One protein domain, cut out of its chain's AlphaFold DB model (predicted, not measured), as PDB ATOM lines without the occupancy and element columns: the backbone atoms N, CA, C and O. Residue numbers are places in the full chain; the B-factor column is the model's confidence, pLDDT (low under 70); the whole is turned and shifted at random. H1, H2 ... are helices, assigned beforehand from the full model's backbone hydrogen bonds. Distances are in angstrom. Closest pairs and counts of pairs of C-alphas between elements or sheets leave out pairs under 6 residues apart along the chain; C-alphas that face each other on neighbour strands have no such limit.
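This is residues 104 to 166 and 181 to 263 of the 464 residues of an uncharacterized protein of Scleroderma citrinum Foug A (UniProt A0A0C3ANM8). Four long helices run up and back nearly along one axis, with the longest, H3, packed between H2 and H4; these three make a loose triangle, and H1 runs along H2 as a loosely attached fourth, away from H3 and H4. Beginnings of H1 and H3 and the end of H4 stick out, with residues 104 to 118, 181 to 186 and 246 to 263 standing free. The printed part has 146 residues, with four named helices, H1, H2, H3 and H4 in that order, and no named strand; its class is all helix. It is loose and elongated, with a radius of gyration of the C-alphas of 20.6 A and spans of 69 by 38 by 24 A.

Find C-alpha 181 at (3.748, 24.196, -40.449); from there H3, residues 181 to 220, runs 57.3 A to C-alpha 220 at (28.322, 33.956, 10.419), with a kink of 30 degrees near residue 205. H4, residues 227 to 261, is 48.3 A long and has a kink of 37 degrees near residue 239. H2, residues 133 to 163, is 45.1 A long. H1, residues 104 to 128, begins at C-alpha 104, (-4.892, 38.752, -14.051), and is 38.1 A long.

Start at H3 and look at residues 199 to 214, which alone touch H4, through its residues 230 to 245; the closest C-alphas, of Pro 206 and Thr 237, are 5.7 A apart. H3 and H4 form a helical hairpin, running opposite ways at a shallow tilt of 14 degrees. H2 touches H3, and their closest C-alphas, of Ser 163 and Glu 195, are 5.4 A apart. H2 and H3 also run opposite ways at a shallow tilt of 14 degrees. H2 and H4 are near each other. H1 and H2 are close but not clearly touching: their closest C-alphas, of Val 126 and Leu 139, are 7.8 A apart. They run opposite ways at a shallow tilt of 7 degrees. H1 is apart from H3 and from H4. Of the O i to N i+4 pairs, 18 of 21 in H1, 23 of 27 in H2, 34 of 36 in H3 and 29 of 31 in H4 are within hydrogen-bond range.

The two C-alphas farthest apart, of Thr 131 and Pro 263, are 70.0 A apart. Residues 167 to 180 are not printed, and C-alphas 166 and 181 stand 16.2 A apart across this cut, which falls in the link from H2 to H3. The link from H1 to H2 is tight and that from H3 to H4 is short. The mean pLDDT of the printed part is 70.5; look for values under 70 at 58 residues, among them 104 to 135, 220 to 226 and 240 to 244.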
ATOM      1  N   GLU A 104      -6.188  39.409 -14.268       48.56
ATOM      2  CA  GLU A 104      -4.892  38.752 -14.051       48.56
ATOM      3  C   GLU A 104      -3.770  39.794 -13.842       48.56
ATOM      4  O   GLU A 104      -3.031  39.698 -12.863       48.56
ATOM      5  N   ALA A 105      -3.724  40.872 -14.637       49.56
ATOM      6  CA  ALA A 105      -2.760  41.965 -14.457       49.56
ATOM      7  C   ALA A 105      -2.912  42.714 -13.114       49.56
ATOM      8  O   ALA A 105      -1.912  43.058 -12.476       49.56
ATOM      9  N   HIS A 106      -4.145  42.946 -12.648       48.72
ATOM     10  CA  HIS A 106      -4.388  43.531 -11.323       48.72
ATOM     11  C   HIS A 106      -3.983  42.593 -10.176       48.72
ATOM     12  O   HIS A 106      -3.461  43.071  -9.169       48.72
ATOM     13  N   ILE A 107      -4.157  41.274 -10.332       52.06
ATOM     14  CA  ILE A 107      -3.662  40.290  -9.359       52.06
ATOM     15  C   ILE A 107      -2.130  40.337  -9.302       52.06
ATOM     16  O   ILE A 107      -1.588  40.509  -8.214       52.06
ATOM     17  N   SER A 108      -1.426  40.288 -10.440       52.06
ATOM     18  CA  SER A 108       0.044  40.395 -10.465       52.06
ATOM     19  C   SER A 108       0.560  41.671  -9.791       52.06
ATOM     20  O   SER A 108       1.565  41.631  -9.088       52.06
ATOM     21  N   ARG A 109      -0.130  42.806  -9.968       52.69
ATOM     22  CA  ARG A 109       0.278  44.088  -9.378       52.69
ATOM     23  C   ARG A 109       0.106  44.129  -7.856       52.69
ATOM     24  O   ARG A 109       0.998  44.618  -7.169       52.69
ATOM     25  N   ALA A 110      -0.994  43.581  -7.336       50.19
ATOM     26  CA  ALA A 110      -1.293  43.599  -5.905       50.19
ATOM     27  C   ALA A 110      -0.264  42.817  -5.063       50.19
ATOM     28  O   ALA A 110       0.058  43.229  -3.952       50.19
ATOM     29  N   TRP A 111       0.285  41.712  -5.581       50.88
ATOM     30  CA  TRP A 111       1.238  40.887  -4.821       50.88
ATOM     31  C   TRP A 111       2.574  41.615  -4.577       50.88
ATOM     32  O   TRP A 111       3.138  41.487  -3.492       50.88
ATOM     33  N   TYR A 112       3.028  42.462  -5.510       52.72
ATOM     34  CA  TYR A 112       4.205  43.319  -5.297       52.72
ATOM     35  C   TYR A 112       3.956  44.465  -4.307       52.72
ATOM     36  O   TYR A 112       4.865  44.837  -3.566       52.72
ATOM     37  N   GLU A 113       2.739  45.017  -4.252       51.84
ATOM     38  CA  GLU A 113       2.389  46.041  -3.257       51.84
ATOM     39  C   GLU A 113       2.363  45.460  -1.833       51.84
ATOM     40  O   GLU A 113       2.833  46.114  -0.899       51.84
ATOM     41  N   PHE A 114       1.909  44.212  -1.668       53.06
ATOM     42  CA  PHE A 114       1.997  43.495  -0.392       53.06
ATOM     43  C   PHE A 114       3.448  43.240   0.045       53.06
ATOM     44  O   PHE A 114       3.779  43.531   1.194       53.06
ATOM     45  N   ASP A 115       4.321  42.749  -0.841       59.47
ATOM     46  CA  ASP A 115       5.717  42.462  -0.471       59.47
ATOM     47  C   ASP A 115       6.508  43.751  -0.172       59.47
ATOM     48  O   ASP A 115       7.243  43.820   0.811       59.47
ATOM     49  N   LEU A 116       6.270  44.836  -0.925       58.03
ATOM     50  CA  LEU A 116       6.852  46.152  -0.629       58.03
ATOM     51  C   LEU A 116       6.406  46.681   0.746       58.03
ATOM     52  O   LEU A 116       7.236  47.169   1.517       58.03
ATOM     53  N   ALA A 117       5.115  46.571   1.076       60.28
ATOM     54  CA  ALA A 117       4.588  47.001   2.369       60.28
ATOM     55  C   ALA A 117       5.150  46.163   3.532       60.28
ATOM     56  O   ALA A 117       5.520  46.722   4.565       60.28
ATOM     57  N   VAL A 118       5.277  44.843   3.356       64.88
ATOM     58  CA  VAL A 118       5.883  43.934   4.344       64.88
ATOM     59  C   VAL A 118       7.376  44.225   4.521       64.88
ATOM     60  O   VAL A 118       7.839  44.336   5.655       64.88
ATOM     61  N   MET A 119       8.124  44.441   3.437       63.06
ATOM     62  CA  MET A 119       9.543  44.815   3.486       63.06
ATOM     63  C   MET A 119       9.770  46.154   4.202       63.06
ATOM     64  O   MET A 119      10.674  46.256   5.032       63.06
ATOM     65  N   ILE A 120       8.931  47.167   3.955       65.38
ATOM     66  CA  ILE A 120       9.000  48.463   4.655       65.38
ATOM     67  C   ILE A 120       8.608  48.320   6.137       65.38
ATOM     68  O   ILE A 120       9.267  48.897   7.003       65.38
ATOM     69  N   ALA A 121       7.588  47.516   6.454       66.62
ATOM     70  CA  ALA A 121       7.191  47.245   7.835       66.62
ATOM     71  C   ALA A 121       8.291  46.510   8.623       66.62
ATOM     72  O   ALA A 121       8.543  46.852   9.778       66.62
ATOM     73  N   LEU A 122       8.987  45.552   7.999       62.62
ATOM     74  CA  LEU A 122      10.120  44.830   8.589       62.62
ATOM     75  C   LEU A 122      11.384  45.697   8.703       62.62
ATOM     76  O   LEU A 122      12.139  45.541   9.663       62.62
ATOM     77  N   ALA A 123      11.602  46.644   7.784       59.50
ATOM     78  CA  ALA A 123      12.749  47.552   7.825       59.50
ATOM     79  C   ALA A 123      12.790  48.428   9.093       59.50
ATOM     80  O   ALA A 123      13.875  48.803   9.535       59.50
ATOM     81  N   SER A 124      11.640  48.726   9.711       52.72
ATOM     82  CA  SER A 124      11.562  49.559  10.921       52.72
ATOM     83  C   SER A 124      12.124  48.856  12.182       52.72
ATOM     84  O   SER A 124      13.093  49.370  12.752       52.72
ATOM     85  N   PRO A 125      11.661  47.650  12.588       58.59
ATOM     86  CA  PRO A 125      12.313  46.863  13.643       58.59
ATOM     87  C   PRO A 125      13.784  46.536  13.348       58.59
ATOM     88  O   PRO A 125      14.626  46.612  14.243       58.59
ATOM     89  N   VAL A 126      14.108  46.218  12.089       58.22
ATOM     90  CA  VAL A 126      15.480  45.948  11.622       58.22
ATOM     91  C   VAL A 126      16.384  47.174  11.811       58.22
ATOM     92  O   VAL A 126      17.508  47.040  12.294       58.22
ATOM     93  N   GLY A 127      15.883  48.379  11.522       59.19
ATOM     94  CA  GLY A 127      16.599  49.638  11.732       59.19
ATOM     95  C   GLY A 127      16.921  49.935  13.200       59.19
ATOM     96  O   GLY A 127      17.968  50.509  13.488       59.19
ATOM     97  N   HIS A 128      16.088  49.490  14.147       60.97
ATOM     98  CA  HIS A 128      16.363  49.654  15.581       60.97
ATOM     99  C   HIS A 128      17.521  48.764  16.077       60.97
ATOM    100  O   HIS A 128      18.209  49.113  17.036       60.97
ATOM    101  N   TRP A 129      17.789  47.643  15.398       56.56
ATOM    102  CA  TRP A 129      18.920  46.750  15.693       56.56
ATOM    103  C   TRP A 129      20.249  47.213  15.058       56.56
ATOM    104  O   TRP A 129      21.308  46.646  15.332       56.56
ATOM    105  N   LEU A 130      20.216  48.260  14.225       55.78
ATOM    106  CA  LEU A 130      21.330  48.684  13.369       55.78
ATOM    107  C   LEU A 130      22.472  49.417  14.110       55.78
ATOM    108  O   LEU A 130      23.499  49.726  13.515       55.78
ATOM    109  N   THR A 131      22.327  49.701  15.405       62.62
ATOM    110  CA  THR A 131      23.341  50.428  16.196       62.62
ATOM    111  C   THR A 131      24.459  49.509  16.730       62.62
ATOM    112  O   THR A 131      25.494  49.991  17.188       62.62
ATOM    113  N   GLY A 132      24.290  48.181  16.664       58.75
ATOM    114  CA  GLY A 132      25.296  47.189  17.071       58.75
ATOM    115  C   GLY A 132      26.186  46.746  15.906       58.75
ATOM    116  O   GLY A 132      25.844  45.804  15.195       58.75
ATOM    117  N   GLY A 133      27.333  47.406  15.708       65.06
ATOM    118  CA  GLY A 133      28.110  47.365  14.454       65.06
ATOM    119  C   GLY A 133      28.496  45.989  13.879       65.06
ATOM    120  O   GLY A 133      28.537  45.844  12.660       65.06
ATOM    121  N   ASP A 134      28.733  44.968  14.708       67.38
ATOM    122  CA  ASP A 134      29.021  43.602  14.231       67.38
ATOM    123  C   ASP A 134      27.757  42.898  13.697       67.38
ATOM    124  O   ASP A 134      27.757  42.248  12.649       67.38
ATOM    125  N   HIS A 135      26.623  43.109  14.367       69.62
ATOM    126  CA  HIS A 135      25.340  42.533  13.976       69.62
ATOM    127  C   HIS A 135      24.769  43.171  12.704       69.62
ATOM    128  O   HIS A 135      24.098  42.475  11.945       69.62
ATOM    129  N   VAL A 136      25.095  44.437  12.406       72.00
ATOM    130  CA  VAL A 136      24.714  45.121  11.151       72.00
ATOM    131  C   VAL A 136      25.127  44.316   9.922       72.00
ATOM    132  O   VAL A 136      24.323  44.115   9.016       72.00
ATOM    133  N   LYS A 137      26.366  43.812   9.894       66.56
ATOM    134  CA  LYS A 137      26.883  43.007   8.780       66.56
ATOM    135  C   LYS A 137      26.051  41.741   8.579       66.56
ATOM    136  O   LYS A 137      25.693  41.406   7.451       66.56
ATOM    137  N   ASN A 138      25.719  41.059   9.671       69.25
ATOM    138  CA  ASN A 138      24.965  39.809   9.646       69.25
ATOM    139  C   ASN A 138      23.496  40.057   9.261       69.25
ATOM    140  O   ASN A 138      22.932  39.304   8.475       69.25
ATOM    141  N   LEU A 139      22.912  41.157   9.736       72.44
ATOM    142  CA  LEU A 139      21.562  41.620   9.422       72.44
ATOM    143  C   LEU A 139      21.417  42.009   7.941       72.44
ATOM    144  O   LEU A 139      20.471  41.582   7.284       72.44
ATOM    145  N   VAL A 140      22.392  42.739   7.385       69.62
ATOM    146  CA  VAL A 140      22.460  43.063   5.949       69.62
ATOM    147  C   VAL A 140      22.667  41.803   5.109       69.62
ATOM    148  O   VAL A 140      22.028  41.665   4.070       69.62
ATOM    149  N   LEU A 141      23.494  40.852   5.557       68.81
ATOM    150  CA  LEU A 141      23.649  39.562   4.877       68.81
ATOM    151  C   LEU A 141      22.363  38.725   4.915       68.81
ATOM    152  O   LEU A 141      22.052  38.095   3.913       68.81
ATOM    153  N   ILE A 142      21.583  38.758   6.001       72.69
ATOM    154  CA  ILE A 142      20.267  38.100   6.086       72.69
ATOM    155  C   ILE A 142      19.235  38.798   5.184       72.69
ATOM    156  O   ILE A 142      18.495  38.119   4.476       72.69
ATOM    157  N   LEU A 143      19.207  40.133   5.137       70.12
ATOM    158  CA  LEU A 143      18.322  40.879   4.234       70.12
ATOM    159  C   LEU A 143      18.656  40.585   2.760       70.12
ATOM    160  O   LEU A 143      17.766  40.294   1.963       70.12
ATOM    161  N   LEU A 144      19.948  40.590   2.416       66.44
ATOM    162  CA  LEU A 144      20.451  40.225   1.091       66.44
ATOM    163  C   LEU A 144      20.135  38.762   0.751       66.44
ATOM    164  O   LEU A 144      19.785  38.467  -0.386       66.44
ATOM    165  N   LEU A 145      20.221  37.853   1.726       71.50
ATOM    166  CA  LEU A 145      19.884  36.434   1.587       71.50
ATOM    167  C   LEU A 145      18.395  36.223   1.286       71.50
ATOM    168  O   LEU A 145      18.070  35.450   0.388       71.50
ATOM    169  N   VAL A 146      17.502  36.925   1.991       71.06
ATOM    170  CA  VAL A 146      16.050  36.882   1.749       71.06
ATOM    171  C   VAL A 146      15.710  37.478   0.381       71.06
ATOM    172  O   VAL A 146      15.011  36.836  -0.400       71.06
ATOM    173  N   PHE A 147      16.266  38.646   0.042       72.31
ATOM    174  CA  PHE A 147      16.075  39.278  -1.266       72.31
ATOM    175  C   PHE A 147      16.601  38.405  -2.420       72.31
ATOM    176  O   PHE A 147      15.913  38.196  -3.416       72.31
ATOM    177  N   TYR A 148      17.798  37.832  -2.279       68.94
ATOM    178  CA  TYR A 148      18.388  36.952  -3.289       68.94
ATOM    179  C   TYR A 148      17.620  35.629  -3.426       68.94
ATOM    180  O   TYR A 148      17.503  35.104  -4.532       68.94
ATOM    181  N   LEU A 149      17.045  35.109  -2.336       70.50
ATOM    182  CA  LEU A 149      16.168  33.939  -2.367       70.50
ATOM    183  C   LEU A 149      14.828  34.230  -3.058       70.50
ATOM    184  O   LEU A 149      14.399  33.427  -3.884       70.50
ATOM    185  N   HIS A 150      14.199  35.373  -2.768       72.75
ATOM    186  CA  HIS A 150      13.033  35.861  -3.511       72.75
ATOM    187  C   HIS A 150      13.368  35.910  -5.011       72.75
ATOM    188  O   HIS A 150      12.707  35.258  -5.816       72.75
ATOM    189  N   GLN A 151      14.477  36.561  -5.381       65.81
ATOM    190  CA  GLN A 151      14.927  36.680  -6.770       65.81
ATOM    191  C   GLN A 151      15.182  35.313  -7.443       65.81
ATOM    192  O   GLN A 151      14.835  35.123  -8.609       65.81
ATOM    193  N   LEU A 152      15.754  34.352  -6.707       66.00
ATOM    194  CA  LEU A 152      16.004  32.974  -7.153       66.00
ATOM    195  C   LEU A 152      14.720  32.179  -7.431       66.00
ATOM    196  O   LEU A 152      14.744  31.272  -8.264       66.00
ATOM    197  N   ILE A 153      13.621  32.479  -6.739       66.06
ATOM    198  CA  ILE A 153      12.323  31.813  -6.922       66.06
ATOM    199  C   ILE A 153      11.511  32.516  -8.022       66.06
ATOM    200  O   ILE A 153      10.945  31.855  -8.890       66.06
ATOM    201  N   GLU A 154      11.482  33.848  -8.002       70.06
ATOM    202  CA  GLU A 154      10.584  34.691  -8.797       70.06
ATOM    203  C   GLU A 154      11.034  34.845 -10.265       70.06
ATOM    204  O   GLU A 154      10.240  34.677 -11.194       70.06
ATOM    205  N   VAL A 155      12.322  35.125 -10.508       72.62
ATOM    206  CA  VAL A 155      12.845  35.388 -11.864       72.62
ATOM    207  C   VAL A 155      12.698  34.191 -12.813       72.62
ATOM    208  O   VAL A 155      12.154  34.382 -13.906       72.62
ATOM    209  N   PRO A 156      13.135  32.959 -12.468       71.38
ATOM    210  CA  PRO A 156      12.991  31.829 -13.384       71.38
ATOM    211  C   PRO A 156      11.530  31.377 -13.517       71.38
ATOM    212  O   PRO A 156      11.156  30.882 -14.577       71.38
ATOM    213  N   TRP A 157      10.687  31.617 -12.505       67.12
ATOM    214  CA  TRP A 157       9.245  31.374 -12.571       67.12
ATOM    215  C   TRP A 157       8.554  32.294 -13.588       67.12
ATOM    216  O   TRP A 157       7.839  31.807 -14.466       67.12
ATOM    217  N   ASN A 158       8.825  33.601 -13.548       72.31
ATOM    218  CA  ASN A 158       8.266  34.560 -14.505       72.31
ATOM    219  C   ASN A 158       8.772  34.306 -15.940       72.31
ATOM    220  O   ASN A 158       7.985  34.334 -16.888       72.31
ATOM    221  N   LEU A 159      10.055  33.965 -16.113       71.44
ATOM    222  CA  LEU A 159      10.605  33.551 -17.413       71.44
ATOM    223  C   LEU A 159       9.978  32.242 -17.921       71.44
ATOM    224  O   LEU A 159       9.639  32.143 -19.101       71.44
ATOM    225  N   TYR A 160       9.749  31.264 -17.039       71.19
ATOM    226  CA  TYR A 160       9.037  30.037 -17.385       71.19
ATOM    227  C   TYR A 160       7.592  30.320 -17.834       71.19
ATOM    228  O   TYR A 160       7.171  29.801 -18.870       71.19
ATOM    229  N   GLN A 161       6.842  31.175 -17.126       70.06
ATOM    230  CA  GLN A 161       5.478  31.548 -17.525       70.06
ATOM    231  C   GLN A 161       5.437  32.193 -18.917       70.06
ATOM    232  O   GLN A 161       4.589  31.827 -19.732       70.06
ATOM    233  N   LEU A 162       6.384  33.087 -19.219       72.06
ATOM    234  CA  LEU A 162       6.534  33.693 -20.547       72.06
ATOM    235  C   LEU A 162       6.922  32.675 -21.635       72.06
ATOM    236  O   LEU A 162       6.604  32.892 -22.802       72.06
ATOM    237  N   SER A 163       7.563  31.561 -21.264       71.31
ATOM    238  CA  SER A 163       7.928  30.472 -22.182       71.31
ATOM    239  C   SER A 163       6.821  29.441 -22.445       71.31
ATOM    240  O   SER A 163       6.988  28.609 -23.337       71.31
ATOM    241  N   ARG A 164       5.682  29.459 -21.726       70.50
ATOM    242  CA  ARG A 164       4.594  28.503 -22.012       70.50
ATOM    243  C   ARG A 164       4.003  28.774 -23.409       70.50
ATOM    244  O   ARG A 164       3.605  29.910 -23.679       70.50
ATOM    245  N   PRO A 165       3.857  27.754 -24.279       63.78
ATOM    246  CA  PRO A 165       3.188  27.916 -25.566       63.78
ATOM    247  C   PRO A 165       1.746  28.409 -25.385       63.78
ATOM    248  O   PRO A 165       0.879  27.679 -24.905       63.78
ATOM    249  N   ARG A 166       1.465  29.656 -25.784       66.00
ATOM    250  CA  ARG A 166       0.090  30.171 -25.834       66.00
ATOM    251  C   ARG A 166      -0.673  29.392 -26.906       66.00
ATOM    252  O   ARG A 166      -0.320  29.457 -28.084       66.00
ATOM    253  N   ASP A 181       3.517  25.387 -41.279       78.19
ATOM    254  CA  ASP A 181       3.748  24.196 -40.449       78.19
ATOM    255  C   ASP A 181       5.224  23.986 -40.099       78.19
ATOM    256  O   ASP A 181       5.563  23.618 -38.969       78.19
ATOM    257  N   ARG A 182       6.135  24.233 -41.047       79.81
ATOM    258  CA  ARG A 182       7.580  24.079 -40.818       79.81
ATOM    259  C   ARG A 182       8.080  25.118 -39.825       79.81
ATOM    260  O   ARG A 182       8.755  24.753 -38.864       79.81
ATOM    261  N   TYR A 183       7.699  26.382 -40.004       81.94
ATOM    262  CA  TYR A 183       8.012  27.446 -39.047       81.94
ATOM    263  C   TYR A 183       7.329  27.220 -37.692       81.94
ATOM    264  O   TYR A 183       7.931  27.481 -36.655       81.94
ATOM    265  N   CYS A 184       6.117  26.660 -37.674       79.38
ATOM    266  CA  CYS A 184       5.407  26.301 -36.448       79.38
ATOM    267  C   CYS A 184       6.136  25.212 -35.652       79.38
ATOM    268  O   CYS A 184       6.280  25.348 -34.439       79.38
ATOM    269  N   ARG A 185       6.633  24.164 -36.325       78.38
ATOM    270  CA  ARG A 185       7.397  23.071 -35.700       78.38
ATOM    271  C   ARG A 185       8.805  23.494 -35.272       78.38
ATOM    272  O   ARG A 185       9.289  23.012 -34.253       78.38
ATOM    273  N   LEU A 186       9.441  24.410 -36.006       84.94
ATOM    274  CA  LEU A 186      10.696  25.040 -35.586       84.94
ATOM    275  C   LEU A 186      10.477  25.863 -34.309       84.94
ATOM    276  O   LEU A 186      11.077  25.554 -33.279       84.94
ATOM    277  N   ALA A 187       9.541  26.816 -34.334       84.69
ATOM    278  CA  ALA A 187       9.250  27.691 -33.200       84.69
ATOM    279  C   ALA A 187       8.788  26.928 -31.944       84.69
ATOM    280  O   ALA A 187       9.180  27.292 -30.837       84.69
ATOM    281  N   SER A 188       7.999  25.851 -32.079       79.38
ATOM    282  CA  SER A 188       7.637  25.021 -30.922       79.38
ATOM    283  C   SER A 188       8.832  24.239 -30.373       79.38
ATOM    284  O   SER A 188       8.971  24.136 -29.156       79.38
ATOM    285  N   SER A 189       9.733  23.742 -31.228       81.69
ATOM    286  CA  SER A 189      10.948  23.055 -30.770       81.69
ATOM    287  C   SER A 189      11.907  23.985 -30.013       81.69
ATOM    288  O   SER A 189      12.406  23.607 -28.955       81.69
ATOM    289  N   GLU A 190      12.097  25.222 -30.483       85.69
ATOM    290  CA  GLU A 190      12.897  26.244 -29.796       85.69
ATOM    291  C   GLU A 190      12.259  26.652 -28.462       85.69
ATOM    292  O   GLU A 190      12.939  26.718 -27.434       85.69
ATOM    293  N   LEU A 191      10.936  26.848 -28.449       82.75
ATOM    294  CA  LEU A 191      10.197  27.197 -27.240       82.75
ATOM    295  C   LEU A 191      10.255  26.077 -26.191       82.75
ATOM    296  O   LEU A 191      10.459  26.373 -25.019       82.75
ATOM    297  N   HIS A 192      10.190  24.801 -26.591       80.12
ATOM    298  CA  HIS A 192      10.393  23.669 -25.679       80.12
ATOM    299  C   HIS A 192      11.820  23.589 -25.112       80.12
ATOM    300  O   HIS A 192      11.990  23.174 -23.965       80.12
ATOM    301  N   VAL A 193      12.850  23.989 -25.866       83.56
ATOM    302  CA  VAL A 193      14.227  24.058 -25.340       83.56
ATOM    303  C   VAL A 193      14.345  25.153 -24.275       83.56
ATOM    304  O   VAL A 193      14.916  24.900 -23.215       83.56
ATOM    305  N   LEU A 194      13.760  26.333 -24.510       80.88
ATOM    306  CA  LEU A 194      13.710  27.421 -23.522       80.88
ATOM    307  C   LEU A 194      12.883  27.041 -22.284       80.88
ATOM    308  O   LEU A 194      13.325  27.240 -21.158       80.88
ATOM    309  N   GLU A 195      11.713  26.441 -22.488       83.75
ATOM    310  CA  GLU A 195      10.808  25.938 -21.450       83.75
ATOM    311  C   GLU A 195      11.504  24.922 -20.528       83.75
ATOM    312  O   GLU A 195      11.481  25.066 -19.304       83.75
ATOM    313  N   VAL A 196      12.178  23.917 -21.103       80.69
ATOM    314  CA  VAL A 196      12.955  22.926 -20.340       80.69
ATOM    315  C   VAL A 196      14.164  23.575 -19.666       80.69
ATOM    316  O   VAL A 196      14.447  23.256 -18.512       80.69
ATOM    317  N   PHE A 197      14.846  24.519 -20.321       81.88
ATOM    318  CA  PHE A 197      15.945  25.267 -19.709       81.88
ATOM    319  C   PHE A 197      15.477  26.026 -18.459       81.88
ATOM    320  O   PHE A 197      16.034  25.804 -17.382       81.88
ATOM    321  N   TYR A 198      14.409  26.828 -18.545       79.19
ATOM    322  CA  TYR A 198      13.875  27.551 -17.388       79.19
ATOM    323  C   TYR A 198      13.360  26.612 -16.290       79.19
ATOM    324  O   TYR A 198      13.587  26.897 -15.115       79.19
ATOM    325  N   LEU A 199      12.776  25.454 -16.627       76.75
ATOM    326  CA  LEU A 199      12.457  24.421 -15.633       76.75
ATOM    327  C   LEU A 199      13.718  23.883 -14.935       76.75
ATOM    328  O   LEU A 199      13.739  23.809 -13.708       76.75
ATOM    329  N   THR A 200      14.797  23.575 -15.667       80.56
ATOM    330  CA  THR A 200      16.052  23.126 -15.035       80.56
ATOM    331  C   THR A 200      16.684  24.203 -14.155       80.56
ATOM    332  O   THR A 200      17.126  23.888 -13.053       80.56
ATOM    333  N   VAL A 201      16.647  25.479 -14.558       79.12
ATOM    334  CA  VAL A 201      17.094  26.613 -13.726       79.12
ATOM    335  C   VAL A 201      16.218  26.759 -12.474       79.12
ATOM    336  O   VAL A 201      16.743  26.975 -11.385       79.12
ATOM    337  N   THR A 202      14.902  26.559 -12.594       75.88
ATOM    338  CA  THR A 202      13.949  26.590 -11.467       75.88
ATOM    339  C   THR A 202      14.189  25.447 -10.470       75.88
ATOM    340  O   THR A 202      14.007  25.634  -9.271       75.88
ATOM    341  N   VAL A 203      14.646  24.275 -10.931       78.25
ATOM    342  CA  VAL A 203      15.004  23.128 -10.070       78.25
ATOM    343  C   VAL A 203      16.416  23.258  -9.477       78.25
ATOM    344  O   VAL A 203      16.639  22.855  -8.337       78.25
ATOM    345  N   LEU A 204      17.370  23.860 -10.197       80.88
ATOM    346  CA  LEU A 204      18.713  24.154  -9.673       80.88
ATOM    347  C   LEU A 204      18.719  25.327  -8.680       80.88
ATOM    348  O   LEU A 204      19.559  25.349  -7.782       80.88
ATOM    349  N   SER A 205      17.794  26.279  -8.814       79.88
ATOM    350  CA  SER A 205      17.674  27.467  -7.957       79.88
ATOM    351  C   SER A 205      17.677  27.139  -6.445       79.88
ATOM    352  O   SER A 205      18.562  27.647  -5.750       79.88
ATOM    353  N   PRO A 206      16.832  26.219  -5.929       78.31
ATOM    354  CA  PRO A 206      16.911  25.698  -4.559       78.31
ATOM    355  C   PRO A 206      18.301  25.218  -4.112       78.31
ATOM    356  O   PRO A 206      18.708  25.461  -2.975       78.31
ATOM    357  N   LEU A 207      19.055  24.560  -4.999       79.06
ATOM    358  CA  LEU A 207      20.392  24.036  -4.696       79.06
ATOM    359  C   LEU A 207      21.437  25.158  -4.641       79.06
ATOM    360  O   LEU A 207      22.274  25.165  -3.739       79.06
ATOM    361  N   LEU A 208      21.366  26.134  -5.552       78.75
ATOM    362  CA  LEU A 208      22.203  27.340  -5.511       78.75
ATOM    363  C   LEU A 208      21.901  28.173  -4.258       78.75
ATOM    364  O   LEU A 208      22.831  28.616  -3.585       78.75
ATOM    365  N   GLY A 209      20.621  28.319  -3.905       77.94
ATOM    366  CA  GLY A 209      20.183  28.938  -2.658       77.94
ATOM    367  C   GLY A 209      20.781  28.232  -1.441       77.94
ATOM    368  O   GLY A 209      21.436  28.871  -0.627       77.94
ATOM    369  N   ALA A 210      20.655  26.908  -1.343       79.19
ATOM    370  CA  ALA A 210      21.192  26.139  -0.220       79.19
ATOM    371  C   ALA A 210      22.730  26.161  -0.124       79.19
ATOM    372  O   ALA A 210      23.276  26.210   0.980       79.19
ATOM    373  N   LEU A 211      23.439  26.171  -1.259       80.56
ATOM    374  CA  LEU A 211      24.888  26.395  -1.297       80.56
ATOM    375  C   LEU A 211      25.244  27.795  -0.780       80.56
ATOM    376  O   LEU A 211      26.143  27.924   0.051       80.56
ATOM    377  N   PHE A 212      24.512  28.827  -1.207       76.38
ATOM    378  CA  PHE A 212      24.718  30.199  -0.747       76.38
ATOM    379  C   PHE A 212      24.427  30.347   0.755       76.38
ATOM    380  O   PHE A 212      25.301  30.816   1.486       76.38
ATOM    381  N   LEU A 213      23.287  29.830   1.244       78.31
ATOM    382  CA  LEU A 213      22.970  29.724   2.676       78.31
ATOM    383  C   LEU A 213      24.122  29.069   3.441       78.31
ATOM    384  O   LEU A 213      24.575  29.618   4.439       78.31
ATOM    385  N   ARG A 214      24.646  27.934   2.960       79.50
ATOM    386  CA  ARG A 214      25.774  27.241   3.599       79.50
ATOM    387  C   ARG A 214      27.039  28.103   3.644       79.50
ATOM    388  O   ARG A 214      27.715  28.107   4.667       79.50
ATOM    389  N   THR A 215      27.360  28.859   2.589       76.69
ATOM    390  CA  THR A 215      28.523  29.772   2.602       76.69
ATOM    391  C   THR A 215      28.349  30.956   3.557       76.69
ATOM    392  O   THR A 215      29.254  31.235   4.342       76.69
ATOM    393  N   VAL A 216      27.183  31.610   3.560       74.62
ATOM    394  CA  VAL A 216      26.888  32.725   4.474       74.62
ATOM    395  C   VAL A 216      26.866  32.226   5.920       74.62
ATOM    396  O   VAL A 216      27.556  32.771   6.773       74.62
ATOM    397  N   MET A 217      26.179  31.120   6.198       72.88
ATOM    398  CA  MET A 217      26.062  30.554   7.543       72.88
ATOM    399  C   MET A 217      27.406  30.065   8.103       72.88
ATOM    400  O   MET A 217      27.709  30.339   9.261       72.88
ATOM    401  N   ASN A 218      28.272  29.468   7.272       74.38
ATOM    402  CA  ASN A 218      29.651  29.142   7.657       74.38
ATOM    403  C   ASN A 218      30.494  30.383   8.022       74.38
ATOM    404  O   ASN A 218      31.438  30.253   8.798       74.38
ATOM    405  N   THR A 219      30.192  31.566   7.471       71.94
ATOM    406  CA  THR A 219      30.918  32.817   7.791       71.94
ATOM    407  C   THR A 219      30.293  33.624   8.932       71.94
ATOM    408  O   THR A 219      30.960  34.500   9.477       71.94
ATOM    409  N   LEU A 220      29.051  33.314   9.320       67.69
ATOM    410  CA  LEU A 220      28.322  33.956  10.419       67.69
ATOM    411  C   LEU A 220      28.339  33.143  11.720       67.69
ATOM    412  O   LEU A 220      28.276  33.713  12.806       67.69
ATOM    413  N   SER A 221      28.330  31.812  11.638       63.06
ATOM    414  CA  SER A 221      28.070  30.936  12.788       63.06
ATOM    415  C   SER A 221      28.702  29.550  12.588       63.06
ATOM    416  O   SER A 221      28.011  28.611  12.190       63.06
ATOM    417  N   PRO A 222      30.006  29.375  12.886       63.38
ATOM    418  CA  PRO A 222      30.683  28.079  12.759       63.38
ATOM    419  C   PRO A 222      30.165  27.017  13.748       63.38
ATOM    420  O   PRO A 222      30.457  25.832  13.599       63.38
ATOM    421  N   THR A 223      29.391  27.417  14.761       58.84
ATOM    422  CA  THR A 223      28.821  26.534  15.782       58.84
ATOM    423  C   THR A 223      27.448  25.985  15.381       58.84
ATOM    424  O   THR A 223      26.409  26.584  15.655       58.84
ATOM    425  N   SER A 224      27.457  24.772  14.830       53.69
ATOM    426  CA  SER A 224      26.398  23.769  15.034       53.69
ATOM    427  C   SER A 224      24.995  24.025  14.456       53.69
ATOM    428  O   SER A 224      24.058  23.330  14.857       53.69
ATOM    429  N   ILE A 225      24.810  24.913  13.471       57.38
ATOM    430  CA  ILE A 225      23.547  24.911  12.708       57.38
ATOM    431  C   ILE A 225      23.511  23.657  11.821       57.38
ATOM    432  O   ILE A 225      24.251  23.522  10.847       57.38
ATOM    433  N   SER A 226      22.665  22.703  12.213       68.62
ATOM    434  CA  SER A 226      22.621  21.354  11.646       68.62
ATOM    435  C   SER A 226      22.301  21.337  10.147       68.62
ATOM    436  O   SER A 226      21.427  22.076   9.679       68.62
ATOM    437  N   TRP A 227      22.914  20.386   9.427       75.38
ATOM    438  CA  TRP A 227      22.560  19.985   8.056       75.38
ATOM    439  C   TRP A 227      21.050  19.770   7.864       75.38
ATOM    440  O   TRP A 227      20.539  19.983   6.768       75.38
ATOM    441  N   PHE A 228      20.330  19.407   8.929       74.31
ATOM    442  CA  PHE A 228      18.871  19.297   8.956       74.31
ATOM    443  C   PHE A 228      18.152  20.578   8.498       74.31
ATOM    444  O   PHE A 228      17.214  20.493   7.713       74.31
ATOM    445  N   SER A 229      18.610  21.763   8.916       74.56
ATOM    446  CA  SER A 229      17.987  23.041   8.525       74.56
ATOM    447  C   SER A 229      18.186  23.350   7.036       74.56
ATOM    448  O   SER A 229      17.240  23.729   6.351       74.56
ATOM    449  N   ILE A 230      19.389  23.089   6.512       78.69
ATOM    450  CA  ILE A 230      19.719  23.207   5.085       78.69
ATOM    451  C   ILE A 230      18.892  22.197   4.273       78.69
ATOM    452  O   ILE A 230      18.363  22.534   3.218       78.69
ATOM    453  N   SER A 231      18.725  20.970   4.778       74.75
ATOM    454  CA  SER A 231      17.915  19.933   4.131       74.75
ATOM    455  C   SER A 231      16.423  20.279   4.115       74.75
ATOM    456  O   SER A 231      15.782  20.119   3.079       74.75
ATOM    457  N   LEU A 232      15.865  20.784   5.224       76.19
ATOM    458  CA  LEU A 232      14.487  21.285   5.275       76.19
ATOM    459  C   LEU A 232      14.285  22.459   4.315       76.19
ATOM    460  O   LEU A 232      13.273  22.509   3.624       76.19
ATOM    461  N   PHE A 233      15.256  23.368   4.230       76.38
ATOM    462  CA  PHE A 233      15.232  24.492   3.303       76.38
ATOM    463  C   PHE A 233      15.215  24.036   1.833       76.38
ATOM    464  O   PHE A 233      14.362  24.488   1.065       76.38
ATOM    465  N   VAL A 234      16.097  23.104   1.446       78.06
ATOM    466  CA  VAL A 234      16.108  22.493   0.099       78.06
ATOM    467  C   VAL A 234      14.781  21.800  -0.198       78.06
ATOM    468  O   VAL A 234      14.241  21.955  -1.289       78.06
ATOM    469  N   LEU A 235      14.228  21.060   0.766       74.69
ATOM    470  CA  LEU A 235      12.975  20.332   0.586       74.69
ATOM    471  C   LEU A 235      11.781  21.291   0.429       74.69
ATOM    472  O   LEU A 235      10.981  21.128  -0.490       74.69
ATOM    473  N   ALA A 236      11.688  22.321   1.273       75.44
ATOM    474  CA  ALA A 236      10.627  23.328   1.229       75.44
ATOM    475  C   ALA A 236      10.659  24.160  -0.064       75.44
ATOM    476  O   ALA A 236       9.617  24.384  -0.679       75.44
ATOM    477  N   THR A 237      11.847  24.580  -0.509       73.56
ATOM    478  CA  THR A 237      12.010  25.344  -1.758       73.56
ATOM    479  C   THR A 237      11.879  24.463  -3.005       73.56
ATOM    480  O   THR A 237      11.309  24.909  -3.997       73.56
ATOM    481  N   GLY A 238      12.314  23.199  -2.950       72.12
ATOM    482  CA  GLY A 238      12.187  22.219  -4.035       72.12
ATOM    483  C   GLY A 238      10.774  21.654  -4.236       72.12
ATOM    484  O   GLY A 238      10.426  21.276  -5.354       72.12
ATOM    485  N   LEU A 239       9.921  21.653  -3.204       71.38
ATOM    486  CA  LEU A 239       8.537  21.156  -3.271       71.38
ATOM    487  C   LEU A 239       7.663  21.880  -4.315       71.38
ATOM    488  O   LEU A 239       6.806  21.249  -4.937       71.38
ATOM    489  N   ARG A 240       7.876  23.187  -4.524       68.75
ATOM    490  CA  ARG A 240       7.106  23.998  -5.487       68.75
ATOM    491  C   ARG A 240       7.497  23.699  -6.950       68.75
ATOM    492  O   ARG A 240       6.593  23.364  -7.714       68.75
ATOM    493  N   PRO A 241       8.789  23.697  -7.345       66.50
ATOM    494  CA  PRO A 241       9.228  23.158  -8.636       66.50
ATOM    495  C   PRO A 241       8.818  21.695  -8.862       66.50
ATOM    496  O   PRO A 241       8.428  21.335  -9.969       66.50
ATOM    497  N   TRP A 242       8.868  20.849  -7.825       68.12
ATOM    498  CA  TRP A 242       8.574  19.416  -7.942       68.12
ATOM    499  C   TRP A 242       7.119  19.124  -8.335       68.12
ATOM    500  O   TRP A 242       6.888  18.338  -9.255       68.12
ATOM    501  N   ARG A 243       6.137  19.794  -7.709       69.69
ATOM    502  CA  ARG A 243       4.722  19.696  -8.123       69.69
ATOM    503  C   ARG A 243       4.533  20.096  -9.583       69.69
ATOM    504  O   ARG A 243       3.923  19.351 -10.339       69.69
ATOM    505  N   HIS A 244       5.148  21.206  -9.989       68.62
ATOM    506  CA  HIS A 244       5.068  21.703 -11.361       68.62
ATOM    507  C   HIS A 244       5.663  20.719 -12.386       68.62
ATOM    508  O   HIS A 244       5.120  20.543 -13.473       68.62
ATOM    509  N   VAL A 245       6.760  20.030 -12.046       71.69
ATOM    510  CA  VAL A 245       7.333  18.962 -12.888       71.69
ATOM    511  C   VAL A 245       6.399  17.748 -12.980       71.69
ATOM    512  O   VAL A 245       6.282  17.173 -14.062       71.69
ATOM    513  N   ILE A 246       5.700  17.382 -11.900       74.44
ATOM    514  CA  ILE A 246       4.692  16.306 -11.913       74.44
ATOM    515  C   ILE A 246       3.491  16.689 -12.782       74.44
ATOM    516  O   ILE A 246       3.121  15.906 -13.652       74.44
ATOM    517  N   GLU A 247       2.933  17.890 -12.612       78.19
ATOM    518  CA  GLU A 247       1.856  18.420 -13.462       78.19
ATOM    519  C   GLU A 247       2.269  18.393 -14.941       78.19
ATOM    520  O   GLU A 247       1.496  17.974 -15.798       78.19
ATOM    521  N   ARG A 248       3.530  18.722 -15.251       72.69
ATOM    522  CA  ARG A 248       4.066  18.639 -16.618       72.69
ATOM    523  C   ARG A 248       4.297  17.223 -17.142       72.69
ATOM    524  O   ARG A 248       4.188  17.009 -18.351       72.69
ATOM    525  N   LEU A 249       4.620  16.264 -16.276       73.62
ATOM    526  CA  LEU A 249       4.653  14.847 -16.641       73.62
ATOM    527  C   LEU A 249       3.238  14.319 -16.895       73.62
ATOM    528  O   LEU A 249       3.051  13.547 -17.828       73.62
ATOM    529  N   GLN A 250       2.255  14.763 -16.110       79.75
ATOM    530  CA  GLN A 250       0.845  14.428 -16.292       79.75
ATOM    531  C   GLN A 250       0.303  15.022 -17.597       79.75
ATOM    532  O   GLN A 250      -0.165  14.242 -18.416       79.75
ATOM    533  N   GLU A 251       0.480  16.329 -17.860       77.62
ATOM    534  CA  GLU A 251       0.141  16.971 -19.149       77.62
ATOM    535  C   GLU A 251       0.677  16.139 -20.330       77.62
ATOM    536  O   GLU A 251      -0.090  15.723 -21.192       77.62
ATOM    537  N   ARG A 252       1.975  15.797 -20.328       78.06
ATOM    538  CA  ARG A 252       2.593  15.011 -21.414       78.06
ATOM    539  C   ARG A 252       2.148  13.550 -21.480       78.06
ATOM    540  O   ARG A 252       2.172  12.972 -22.563       78.06
ATOM    541  N   THR A 253       1.801  12.934 -20.352       80.19
ATOM    542  CA  THR A 253       1.316  11.545 -20.331       80.19
ATOM    543  C   THR A 253      -0.109  11.485 -20.864       80.19
ATOM    544  O   THR A 253      -0.399  10.598 -21.658       80.19
ATOM    545  N   THR A 254      -0.959  12.454 -20.508       82.25
ATOM    546  CA  THR A 254      -2.303  12.612 -21.073       82.25
ATOM    547  C   THR A 254      -2.233  12.945 -22.561       82.25
ATOM    548  O   THR A 254      -2.797  12.192 -23.339       82.25
ATOM    549  N   ASP A 255      -1.455  13.950 -22.988       76.25
ATOM    550  CA  ASP A 255      -1.270  14.277 -24.416       76.25
ATOM    551  C   ASP A 255      -0.831  13.043 -25.233       76.25
ATOM    552  O   ASP A 255      -1.330  12.797 -26.331       76.25
ATOM    553  N   LEU A 256       0.099  12.233 -24.706       77.44
ATOM    554  CA  LEU A 256       0.573  11.018 -25.376       77.44
ATOM    555  C   LEU A 256      -0.461   9.879 -25.349       77.44
ATOM    556  O   LEU A 256      -0.539   9.106 -26.303       77.44
ATOM    557  N   HIS A 257      -1.252   9.768 -24.281       78.88
ATOM    558  CA  HIS A 257      -2.339   8.796 -24.155       78.88
ATOM    559  C   HIS A 257      -3.504   9.135 -25.094       78.88
ATOM    560  O   HIS A 257      -4.027   8.234 -25.750       78.88
ATOM    561  N   ASP A 258      -3.834  10.420 -25.225       76.00
ATOM    562  CA  ASP A 258      -4.821  10.957 -26.161       76.00
ATOM    563  C   ASP A 258      -4.361  10.749 -27.608       76.00
ATOM    564  O   ASP A 258      -5.122  10.223 -28.410       76.00
ATOM    565  N   ILE A 259      -3.093  11.031 -27.944       77.12
ATOM    566  CA  ILE A 259      -2.529  10.713 -29.272       77.12
ATOM    567  C   ILE A 259      -2.577   9.201 -29.566       77.12
ATOM    568  O   ILE A 259      -2.772   8.810 -30.718       77.12
ATOM    569  N   ALA A 260      -2.405   8.347 -28.551       74.75
ATOM    570  CA  ALA A 260      -2.421   6.891 -28.706       74.75
ATOM    571  C   ALA A 260      -3.834   6.284 -28.833       74.75
ATOM    572  O   ALA A 260      -3.978   5.259 -29.497       74.75
ATOM    573  N   HIS A 261      -4.860   6.889 -28.221       72.56
ATOM    574  CA  HIS A 261      -6.252   6.406 -28.281       72.56
ATOM    575  C   HIS A 261      -7.106   7.130 -29.332       72.56
ATOM    576  O   HIS A 261      -8.016   6.533 -29.902       72.56
ATOM    577  N   TYR A 262      -6.801   8.399 -29.608       66.62
ATOM    578  CA  TYR A 262      -7.556   9.299 -30.476       66.62
ATOM    579  C   TYR A 262      -6.611  10.068 -31.419       66.62
ATOM    580  O   TYR A 262      -6.429  11.276 -31.257       66.62
ATOM    581  N   PRO A 263      -5.997   9.408 -32.424       67.19
ATOM    582  CA  PRO A 263      -5.166  10.081 -33.422       67.19
ATOM    583  C   PRO A 263      -5.988  11.162 -34.157       67.19
ATOM    584  O   PRO A 263      -6.863  10.833 -34.968       67.19
TER     585      PRO A 263